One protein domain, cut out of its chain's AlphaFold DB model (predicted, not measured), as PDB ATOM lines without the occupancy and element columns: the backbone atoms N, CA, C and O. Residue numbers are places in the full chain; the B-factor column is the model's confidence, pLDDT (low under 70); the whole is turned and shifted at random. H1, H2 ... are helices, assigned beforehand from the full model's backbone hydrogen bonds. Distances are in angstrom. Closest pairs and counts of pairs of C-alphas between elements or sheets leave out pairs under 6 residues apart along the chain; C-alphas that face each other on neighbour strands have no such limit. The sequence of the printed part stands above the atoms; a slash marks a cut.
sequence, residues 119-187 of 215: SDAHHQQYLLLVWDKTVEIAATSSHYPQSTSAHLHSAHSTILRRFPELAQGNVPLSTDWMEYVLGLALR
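Overview. This is residues 119 to 187 of the 215 residues of an uncharacterized protein of Cercospora zeina (UniProt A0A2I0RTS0). A long helix, H1, crosses H2 at 50 degrees, and H4 packs on H2, about perpendicular to both. Residues 139 to 145 stick out. The 69 printed residues have four named helices, H1 to H4 in order, and the class is all helix. The whole is compact, with a radius of gyration of the C-alphas of 12.3 A, yet elongated, 40 by 24 by 17 A.

Along the chain. Find C-alpha 120 at (6.140, 41.643, 49.947); from there H1 runs 29.3 A to residue 140. Next come H2, residues 148 to 162, 20.8 A, and H3, residues 164 to 167. H4, residues 175 to 186, ends at (-0.899, 30.061, 54.778).

Arrangement. Look at Val 130 and Ala 155, the closest C-alphas of H1 and H2, 6.0 A apart; these helices touch, opposite ways at a steep tilt, H1 with residues 126 to 135 alone. H2 touches H4 with residues 152 to 156 alone, closest at the C-alphas of His 156 and Thr 175, 6.9 A. H1 and H4 only just touch, with 3 pairs of C-alphas within 8 A, closest Gln 124 and Val 181. H3 is close to H2 but not clearly touching, with 2 such pairs, closest Leu 160 and Leu 166. Every O i to N i+4 pair is within hydrogen-bond range in H2 and H4, and 15 of 17 in H1; H3 is too short for one.

Size, cuts and confidence. The farthest C-alphas, Ser 142 and Asn 170, are 40.5 A apart. The printed part has no cut, and no link is long. Look for pLDDT under 70 at residues 142 to 146 and 187.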
ATOM      1  N   SER A 119       5.442  44.068  46.014       92.06
ATOM      2  CA  SER A 119       6.203  44.338  47.235       92.06
ATOM      3  C   SER A 119       5.670  43.452  48.350       92.06
ATOM      4  O   SER A 119       4.507  43.573  48.736       92.06
ATOM      5  N   ASP A 120       6.521  42.581  48.885       84.94
ATOM      6  CA  ASP A 120       6.140  41.643  49.947       84.94
ATOM      7  C   ASP A 120       5.795  42.373  51.257       84.94
ATOM      8  O   ASP A 120       4.918  41.957  52.002       84.94
ATOM      9  N   ALA A 121       6.420  43.517  51.541       84.81
ATOM     10  CA  ALA A 121       6.121  44.262  52.763       84.81
ATOM     11  C   ALA A 121       4.724  44.905  52.741       84.81
ATOM     12  O   ALA A 121       4.123  45.116  53.788       84.81
ATOM     13  N   HIS A 122       4.213  45.238  51.555       87.25
ATOM     14  CA  HIS A 122       3.019  46.068  51.417       87.25
ATOM     15  C   HIS A 122       1.867  45.324  50.740       87.25
ATOM     16  O   HIS A 122       0.786  45.182  51.309       87.25
ATOM     17  N   HIS A 123       2.108  44.789  49.543       92.19
ATOM     18  CA  HIS A 123       1.079  44.146  48.732       92.19
ATOM     19  C   HIS A 123       0.707  42.769  49.276       92.19
ATOM     20  O   HIS A 123      -0.477  42.451  49.336       92.19
ATOM     21  N   GLN A 124       1.676  41.981  49.752       89.75
ATOM     22  CA  GLN A 124       1.376  40.695  50.392       89.75
ATOM     23  C   GLN A 124       0.599  40.881  51.699       89.75
ATOM     24  O   GLN A 124      -0.389  40.186  51.922       89.75
ATOM     25  N   GLN A 125       1.009  41.818  52.559       87.88
ATOM     26  CA  GLN A 125       0.306  42.059  53.821       87.88
ATOM     27  C   GLN A 125      -1.136  42.524  53.576       87.88
ATOM     28  O   GLN A 125      -2.062  42.043  54.230       87.88
ATOM     29  N   TYR A 126      -1.342  43.418  52.605       91.81
ATOM     30  CA  TYR A 126      -2.683  43.855  52.231       91.81
ATOM     31  C   TYR A 126      -3.511  42.726  51.604       91.81
ATOM     32  O   TYR A 126      -4.686  42.580  51.933       91.81
ATOM     33  N   LEU A 127      -2.900  41.893  50.753       90.50
ATOM     34  CA  LEU A 127      -3.550  40.723  50.162       90.50
ATOM     35  C   LEU A 127      -4.093  39.775  51.238       90.50
ATOM     36  O   LEU A 127      -5.234  39.335  51.132       90.50
ATOM     37  N   LEU A 128      -3.305  39.491  52.277       87.12
ATOM     38  CA  LEU A 128      -3.733  38.627  53.381       87.12
ATOM     39  C   LEU A 128      -4.904  39.229  54.158       87.12
ATOM     40  O   LEU A 128      -5.872  38.532  54.444       87.12
ATOM     41  N   LEU A 129      -4.865  40.537  54.425       87.75
ATOM     42  CA  LEU A 129      -5.959  41.227  55.105       87.75
ATOM     43  C   LEU A 129      -7.261  41.160  54.297       87.75
ATOM     44  O   LEU A 129      -8.319  40.853  54.848       87.75
ATOM     45  N   VAL A 130      -7.188  41.447  52.995       87.75
ATOM     46  CA  VAL A 130      -8.348  41.358  52.097       87.75
ATOM     47  C   VAL A 130      -8.871  39.927  52.056       87.75
ATOM     48  O   VAL A 130     -10.074  39.725  52.185       87.75
ATOM     49  N   TRP A 131      -7.981  38.943  51.936       86.62
ATOM     50  CA  TRP A 131      -8.344  37.530  51.912       86.62
ATOM     51  C   TRP A 131      -9.117  37.100  53.162       86.62
ATOM     52  O   TRP A 131     -10.213  36.550  53.036       86.62
ATOM     53  N   ASP A 132      -8.600  37.412  54.352       81.19
ATOM     54  CA  ASP A 132      -9.257  37.086  55.622       81.19
ATOM     55  C   ASP A 132     -10.656  37.705  55.699       81.19
ATOM     56  O   ASP A 132     -11.618  37.040  56.088       81.19
ATOM     57  N   LYS A 133     -10.799  38.961  55.258       79.38
ATOM     58  CA  LYS A 133     -12.093  39.654  55.236       79.38
ATOM     59  C   LYS A 133     -13.068  39.041  54.239       79.38
ATOM     60  O   LYS A 133     -14.237  38.858  54.573       79.38
ATOM     61  N   THR A 134     -12.612  38.703  53.037       80.88
ATOM     62  CA  THR A 134     -13.454  38.054  52.026       80.88
ATOM     63  C   THR A 134     -13.962  36.702  52.525       80.88
ATOM     64  O   THR A 134     -15.148  36.406  52.382       80.88
ATOM     65  N   VAL A 135     -13.101  35.909  53.170       76.12
ATOM     66  CA  VAL A 135     -13.478  34.614  53.753       76.12
ATOM     67  C   VAL A 135     -14.435  34.784  54.939       76.12
ATOM     68  O   VAL A 135     -15.420  34.054  55.027       76.12
ATOM     69  N   GLU A 136     -14.207  35.762  55.818       76.31
ATOM     70  CA  GLU A 136     -15.090  36.072  56.956       76.31
ATOM     71  C   GLU A 136     -16.505  36.469  56.495       76.31
ATOM     72  O   GLU A 136     -17.512  35.976  57.016       76.31
ATOM     73  N   ILE A 137     -16.602  37.322  55.473       74.62
ATOM     74  CA  ILE A 137     -17.890  37.751  54.915       74.62
ATOM     75  C   ILE A 137     -18.597  36.577  54.232       74.62
ATOM     76  O   ILE A 137     -19.799  36.379  54.412       74.62
ATOM     77  N   ALA A 138     -17.860  35.752  53.491       74.19
ATOM     78  CA  ALA A 138     -18.427  34.560  52.876       74.19
ATOM     79  C   ALA A 138     -18.932  33.545  53.915       74.19
ATOM     80  O   ALA A 138     -19.977  32.935  53.703       74.19
ATOM     81  N   ALA A 139     -18.243  33.402  55.050       71.56
ATOM     82  CA  ALA A 139     -18.648  32.513  56.138       71.56
ATOM     83  C   ALA A 139     -19.919  32.985  56.866       71.56
ATOM     84  O   ALA A 139     -20.669  32.165  57.394       71.56
ATOM     85  N   THR A 140     -20.171  34.297  56.897       74.19
ATOM     86  CA  THR A 140     -21.380  34.887  57.498       74.19
ATOM     87  C   THR A 140     -22.538  35.033  56.505       74.19
ATOM     88  O   THR A 140     -23.684  35.222  56.918       74.19
ATOM     89  N   SER A 141     -22.277  34.892  55.201       71.62
ATOM     90  CA  SER A 141     -23.303  34.876  54.159       71.62
ATOM     91  C   SER A 141     -24.067  33.549  54.150       71.62
ATOM     92  O   SER A 141     -23.526  32.493  53.830       71.62
ATOM     93  N   SER A 142     -25.368  33.598  54.442       65.19
ATOM     94  CA  SER A 142     -26.270  32.437  54.374       65.19
ATOM     95  C   SER A 142     -26.722  32.088  52.950       65.19
ATOM     96  O   SER A 142     -27.257  31.004  52.710       65.19
ATOM     97  N   HIS A 143     -26.510  32.990  51.987       60.34
ATOM     98  CA  HIS A 143     -26.878  32.789  50.589       60.34
ATOM     99  C   HIS A 143     -25.702  32.208  49.802       60.34
ATOM    100  O   HIS A 143     -24.869  32.949  49.293       60.34
ATOM    101  N   TYR A 144     -25.719  30.877  49.674       53.00
ATOM    102  CA  TYR A 144     -24.841  30.039  48.852       53.00
ATOM    103  C   TYR A 144     -23.343  30.064  49.239       53.00
ATOM    104  O   TYR A 144     -22.734  31.131  49.302       53.00
ATOM    105  N   PRO A 145     -22.710  28.894  49.459       61.12
ATOM    106  CA  PRO A 145     -21.280  28.837  49.736       61.12
ATOM    107  C   PRO A 145     -20.496  29.350  48.523       61.12
ATOM    108  O   PRO A 145     -20.576  28.795  47.426       61.12
ATOM    109  N   GLN A 146     -19.745  30.428  48.719       68.75
ATOM    110  CA  GLN A 146     -18.893  31.000  47.683       68.75
ATOM    111  C   GLN A 146     -17.659  30.116  47.473       68.75
ATOM    112  O   GLN A 146     -17.062  29.606  48.425       68.75
ATOM    113  N   SER A 147     -17.289  29.898  46.210       78.50
ATOM    114  CA  SER A 147     -16.085  29.138  45.886       78.50
ATOM    115  C   SER A 147     -14.840  29.963  46.200       78.50
ATOM    116  O   SER A 147     -14.824  31.187  46.097       78.50
ATOM    117  N   THR A 148     -13.733  29.297  46.500       75.06
ATOM    118  CA  THR A 148     -12.457  29.992  46.729       75.06
ATOM    119  C   THR A 148     -11.931  30.694  45.489       75.06
ATOM    120  O   THR A 148     -11.281  31.721  45.621       75.06
ATOM    121  N   SER A 149     -12.279  30.222  44.290       79.19
ATOM    122  CA  SER A 149     -12.047  30.983  43.060       79.19
ATOM    123  C   SER A 149     -12.809  32.313  43.051       79.19
ATOM    124  O   SER A 149     -12.256  33.324  42.627       79.19
ATOM    125  N   ALA A 150     -14.041  32.353  43.577       81.75
ATOM    126  CA  ALA A 150     -14.805  33.588  43.723       81.75
ATOM    127  C   ALA A 150     -14.184  34.514  44.783       81.75
ATOM    128  O   ALA A 150     -14.077  35.717  44.551       81.75
ATOM    129  N   HIS A 151     -13.693  33.964  45.901       82.38
ATOM    130  CA  HIS A 151     -12.949  34.743  46.902       82.38
ATOM    131  C   HIS A 151     -11.665  35.336  46.328       82.38
ATOM    132  O   HIS A 151     -11.386  36.513  46.538       82.38
ATOM    133  N   LEU A 152     -10.909  34.546  45.564       87.19
ATOM    134  CA  LEU A 152      -9.680  34.990  44.919       87.19
ATOM    135  C   LEU A 152      -9.954  36.099  43.913       87.19
ATOM    136  O   LEU A 152      -9.256  37.108  43.911       87.19
ATOM    137  N   HIS A 153     -11.002  35.950  43.107       87.44
ATOM    138  CA  HIS A 153     -11.387  36.975  42.151       87.44
ATOM    139  C   HIS A 153     -11.857  38.263  42.847       87.44
ATOM    140  O   HIS A 153     -11.469  39.359  42.452       87.44
ATOM    141  N   SER A 154     -12.624  38.148  43.935       87.62
ATOM    142  CA  SER A 154     -13.019  39.295  44.762       87.62
ATOM    143  C   SER A 154     -11.806  39.998  45.386       87.62
ATOM    144  O   SER A 154     -11.701  41.228  45.327       87.62
ATOM    145  N   ALA A 155     -10.853  39.233  45.922       89.25
ATOM    146  CA  ALA A 155      -9.614  39.768  46.472       89.25
ATOM    147  C   ALA A 155      -8.752  40.438  45.388       89.25
ATOM    148  O   ALA A 155      -8.191  41.503  45.636       89.25
ATOM    149  N   HIS A 156      -8.696  39.858  44.183       91.88
ATOM    150  CA  HIS A 156      -7.965  40.390  43.027       91.88
ATOM    151  C   HIS A 156      -8.532  41.740  42.576       91.88
ATOM    152  O   HIS A 156      -7.791  42.716  42.462       91.88
ATOM    153  N   SER A 157      -9.852  41.848  42.442       92.75
ATOM    154  CA  SER A 157     -10.510  43.126  42.141       92.75
ATOM    155  C   SER A 157     -10.254  44.171  43.232       92.75
ATOM    156  O   SER A 157      -9.950  45.328  42.937       92.75
ATOM    157  N   THR A 158     -10.306  43.765  44.503       92.69
ATOM    158  CA  THR A 158     -10.109  44.675  45.640       92.69
ATOM    159  C   THR A 158      -8.680  45.215  45.700       92.69
ATOM    160  O   THR A 158      -8.484  46.419  45.882       92.69
ATOM    161  N   ILE A 159      -7.674  44.353  45.518       93.56
ATOM    162  CA  ILE A 159      -6.269  44.771  45.553       93.56
ATOM    163  C   ILE A 159      -5.912  45.653  44.355       93.56
ATOM    164  O   ILE A 159      -5.210  46.641  44.542       93.56
ATOM    165  N   LEU A 160      -6.446  45.375  43.160       94.56
ATOM    166  CA  LEU A 160      -6.231  46.224  41.983       94.56
ATOM    167  C   LEU A 160      -6.903  47.593  42.108       94.56
ATOM    168  O   LEU A 160      -6.357  48.588  41.636       94.56
ATOM    169  N   ARG A 161      -8.059  47.668  42.773       93.25
ATOM    170  CA  ARG A 161      -8.714  48.949  43.068       93.25
ATOM    171  C   ARG A 161      -7.878  49.802  44.027       93.25
ATOM    172  O   ARG A 161      -7.843  51.021  43.883       93.25
ATOM    173  N   ARG A 162      -7.200  49.169  44.991       93.25
ATOM    174  CA  ARG A 162      -6.320  49.858  45.945       93.25
ATOM    175  C   ARG A 162      -4.957  50.217  45.348       93.25
ATOM    176  O   ARG A 162      -4.439  51.284  45.667       93.25
ATOM    177  N   PHE A 163      -4.411  49.339  44.513       93.75
ATOM    178  CA  PHE A 163      -3.082  49.435  43.909       93.75
ATOM    179  C   PHE A 163      -3.180  49.271  42.386       93.75
ATOM    180  O   PHE A 163      -2.850  48.207  41.846       93.75
ATOM    181  N   PRO A 164      -3.662  50.299  41.664       92.62
ATOM    182  CA  PRO A 164      -3.824  50.232  40.213       92.62
ATOM    183  C   PRO A 164      -2.492  50.047  39.469       92.62
ATOM    184  O   PRO A 164      -2.481  49.531  38.350       92.62
ATOM    185  N   GLU A 165      -1.364  50.408  40.083       93.31
ATOM    186  CA  GLU A 165      -0.014  50.176  39.565       93.31
ATOM    187  C   GLU A 165       0.278  48.690  39.322       93.31
ATOM    188  O   GLU A 165       1.024  48.347  38.405       93.31
ATOM    189  N   LEU A 166      -0.365  47.786  40.067       91.81
ATOM    190  CA  LEU A 166      -0.198  46.343  39.897       91.81
ATOM    191  C   LEU A 166      -0.770  45.828  38.564       91.81
ATOM    192  O   LEU A 166      -0.386  44.745  38.126       91.81
ATOM    193  N   ALA A 167      -1.638  46.594  37.893       90.69
ATOM    194  CA  ALA A 167      -2.159  46.266  36.563       90.69
ATOM    195  C   ALA A 167      -1.339  46.871  35.407       90.69
ATOM    196  O   ALA A 167      -1.517  46.459  34.264       90.69
ATOM    197  N   GLN A 168      -0.463  47.846  35.679       85.56
ATOM    198  CA  GLN A 168       0.171  48.690  34.650       85.56
ATOM    199  C   GLN A 168       1.616  48.281  34.300       85.56
ATOM    200  O   GLN A 168       2.235  48.893  33.432       85.56
ATOM    201  N   GLY A 169       2.168  47.259  34.959       79.75
ATOM    202  CA  GLY A 169       3.537  46.783  34.736       79.75
ATOM    203  C   GLY A 169       3.704  45.833  33.543       79.75
ATOM    204  O   GLY A 169       2.737  45.268  33.039       79.75
ATOM    205  N   ASN A 170       4.960  45.585  33.148       88.31
ATOM    206  CA  ASN A 170       5.318  44.582  32.126       88.31
ATOM    207  C   ASN A 170       4.760  43.189  32.456       88.31
ATOM    208  O   ASN A 170       4.411  42.420  31.564       88.31
ATOM    209  N   VAL A 171       4.703  42.871  33.749       92.44
ATOM    210  CA  VAL A 171       4.031  41.694  34.293       92.44
ATOM    211  C   VAL A 171       2.923  42.199  35.220       92.44
ATOM    212  O   VAL A 171       3.241  42.692  36.310       92.44
ATOM    213  N   PRO A 172       1.644  42.126  34.806       93.06
ATOM    214  CA  PRO A 172       0.526  42.527  35.650       93.06
ATOM    215  C   PRO A 172       0.278  41.498  36.758       93.06
ATOM    216  O   PRO A 172       0.686  40.338  36.668       93.06
ATOM    217  N   LEU A 173      -0.431  41.919  37.803       91.94
ATOM    218  CA  LEU A 173      -0.888  41.026  38.860       91.94
ATOM    219  C   LEU A 173      -1.865  39.985  38.309       91.94
ATOM    220  O   LEU A 173      -3.005  40.300  37.959       91.94
ATOM    221  N   SER A 174      -1.418  38.733  38.287       88.69
ATOM    222  CA  SER A 174      -2.238  37.579  37.941       88.69
ATOM    223  C   SER A 174      -2.848  36.921  39.179       88.69
ATOM    224  O   SER A 174      -2.341  37.039  40.298       88.69
ATOM    225  N   THR A 175      -3.932  36.178  38.957       84.88
ATOM    226  CA  THR A 175      -4.532  35.285  39.956       84.88
ATOM    227  C   THR A 175      -3.537  34.228  40.422       84.88
ATOM    228  O   THR A 175      -3.409  34.008  41.621       84.88
ATOM    229  N   ASP A 176      -2.750  33.667  39.502       83.06
ATOM    230  CA  ASP A 176      -1.739  32.644  39.791       83.06
ATOM    231  C   ASP A 176      -0.672  33.157  40.768       83.06
ATOM    232  O   ASP A 176      -0.217  32.435  41.654       83.06
ATOM    233  N   TRP A 177      -0.274  34.429  40.635       86.31
ATOM    234  CA  TRP A 177       0.652  35.055  41.574       86.31
ATOM    235  C   TRP A 177       0.032  35.225  42.965       86.31
ATOM    236  O   TRP A 177       0.693  34.964  43.970       86.31
ATOM    237  N   MET A 178      -1.236  35.633  43.047       86.19
ATOM    238  CA  MET A 178      -1.936  35.734  44.331       86.19
ATOM    239  C   MET A 178      -2.099  34.370  45.001       86.19
ATOM    240  O   MET A 178      -1.843  34.258  46.195       86.19
ATOM    241  N   GLU A 179      -2.470  33.337  44.245       83.31
ATOM    242  CA  GLU A 179      -2.547  31.956  44.735       83.31
ATOM    243  C   GLU A 179      -1.193  31.477  45.263       83.31
ATOM    244  O   GLU A 179      -1.118  30.906  46.350       83.31
ATOM    245  N   TYR A 180      -0.110  31.773  44.538       79.44
ATOM    246  CA  TYR A 180       1.252  31.492  44.984       79.44
ATOM    247  C   TYR A 180       1.570  32.155  46.332       79.44
ATOM    248  O   TYR A 180       2.061  31.493  47.250       79.44
ATOM    249  N   VAL A 181       1.287  33.453  46.464       83.56
ATOM    250  CA  VAL A 181       1.574  34.224  47.682       83.56
ATOM    251  C   VAL A 181       0.729  33.742  48.861       83.56
ATOM    252  O   VAL A 181       1.264  33.545  49.953       83.56
ATOM    253  N   LEU A 182      -0.571  33.530  48.647       81.56
ATOM    254  CA  LEU A 182      -1.476  33.005  49.669       81.56
ATOM    255  C   LEU A 182      -1.040  31.610  50.106       81.56
ATOM    256  O   LEU A 182      -0.978  31.342  51.302       81.56
ATOM    257  N   GLY A 183      -0.655  30.759  49.157       74.50
ATOM    258  CA  GLY A 183      -0.158  29.433  49.476       74.50
ATOM    259  C   GLY A 183       1.094  29.477  50.352       74.50
ATOM    260  O   GLY A 183       1.159  28.856  51.409       74.50
ATOM    261  N   LEU A 184       2.072  30.319  50.006       72.94
ATOM    262  CA  LEU A 184       3.256  30.511  50.848       72.94
ATOM    263  C   LEU A 184       2.925  31.024  52.255       72.94
ATOM    264  O   LEU A 184       3.508  30.548  53.231       72.94
ATOM    265  N   ALA A 185       2.028  32.001  52.357       73.50
ATOM    266  CA  ALA A 185       1.705  32.662  53.614       73.50
ATOM    267  C   ALA A 185       0.862  31.787  54.556       73.50
ATOM    268  O   ALA A 185       1.003  31.890  55.774       73.50
ATOM    269  N   LEU A 186       0.020  30.907  54.011       71.81
ATOM    270  CA  LEU A 186      -0.899  30.061  54.778       71.81
ATOM    271  C   LEU A 186      -0.312  28.667  55.102       71.81
ATOM    272  O   LEU A 186      -0.952  27.859  55.775       71.81
ATOM    273  N   ARG A 187       0.923  28.371  54.667       63.66
ATOM    274  CA  ARG A 187       1.479  27.007  54.592       63.66
ATOM    275  C   ARG A 187       1.933  26.321  55.893       63.66
ATOM    276  O   ARG A 187       2.476  25.219  55.792       63.66
TER     277      ARG A 187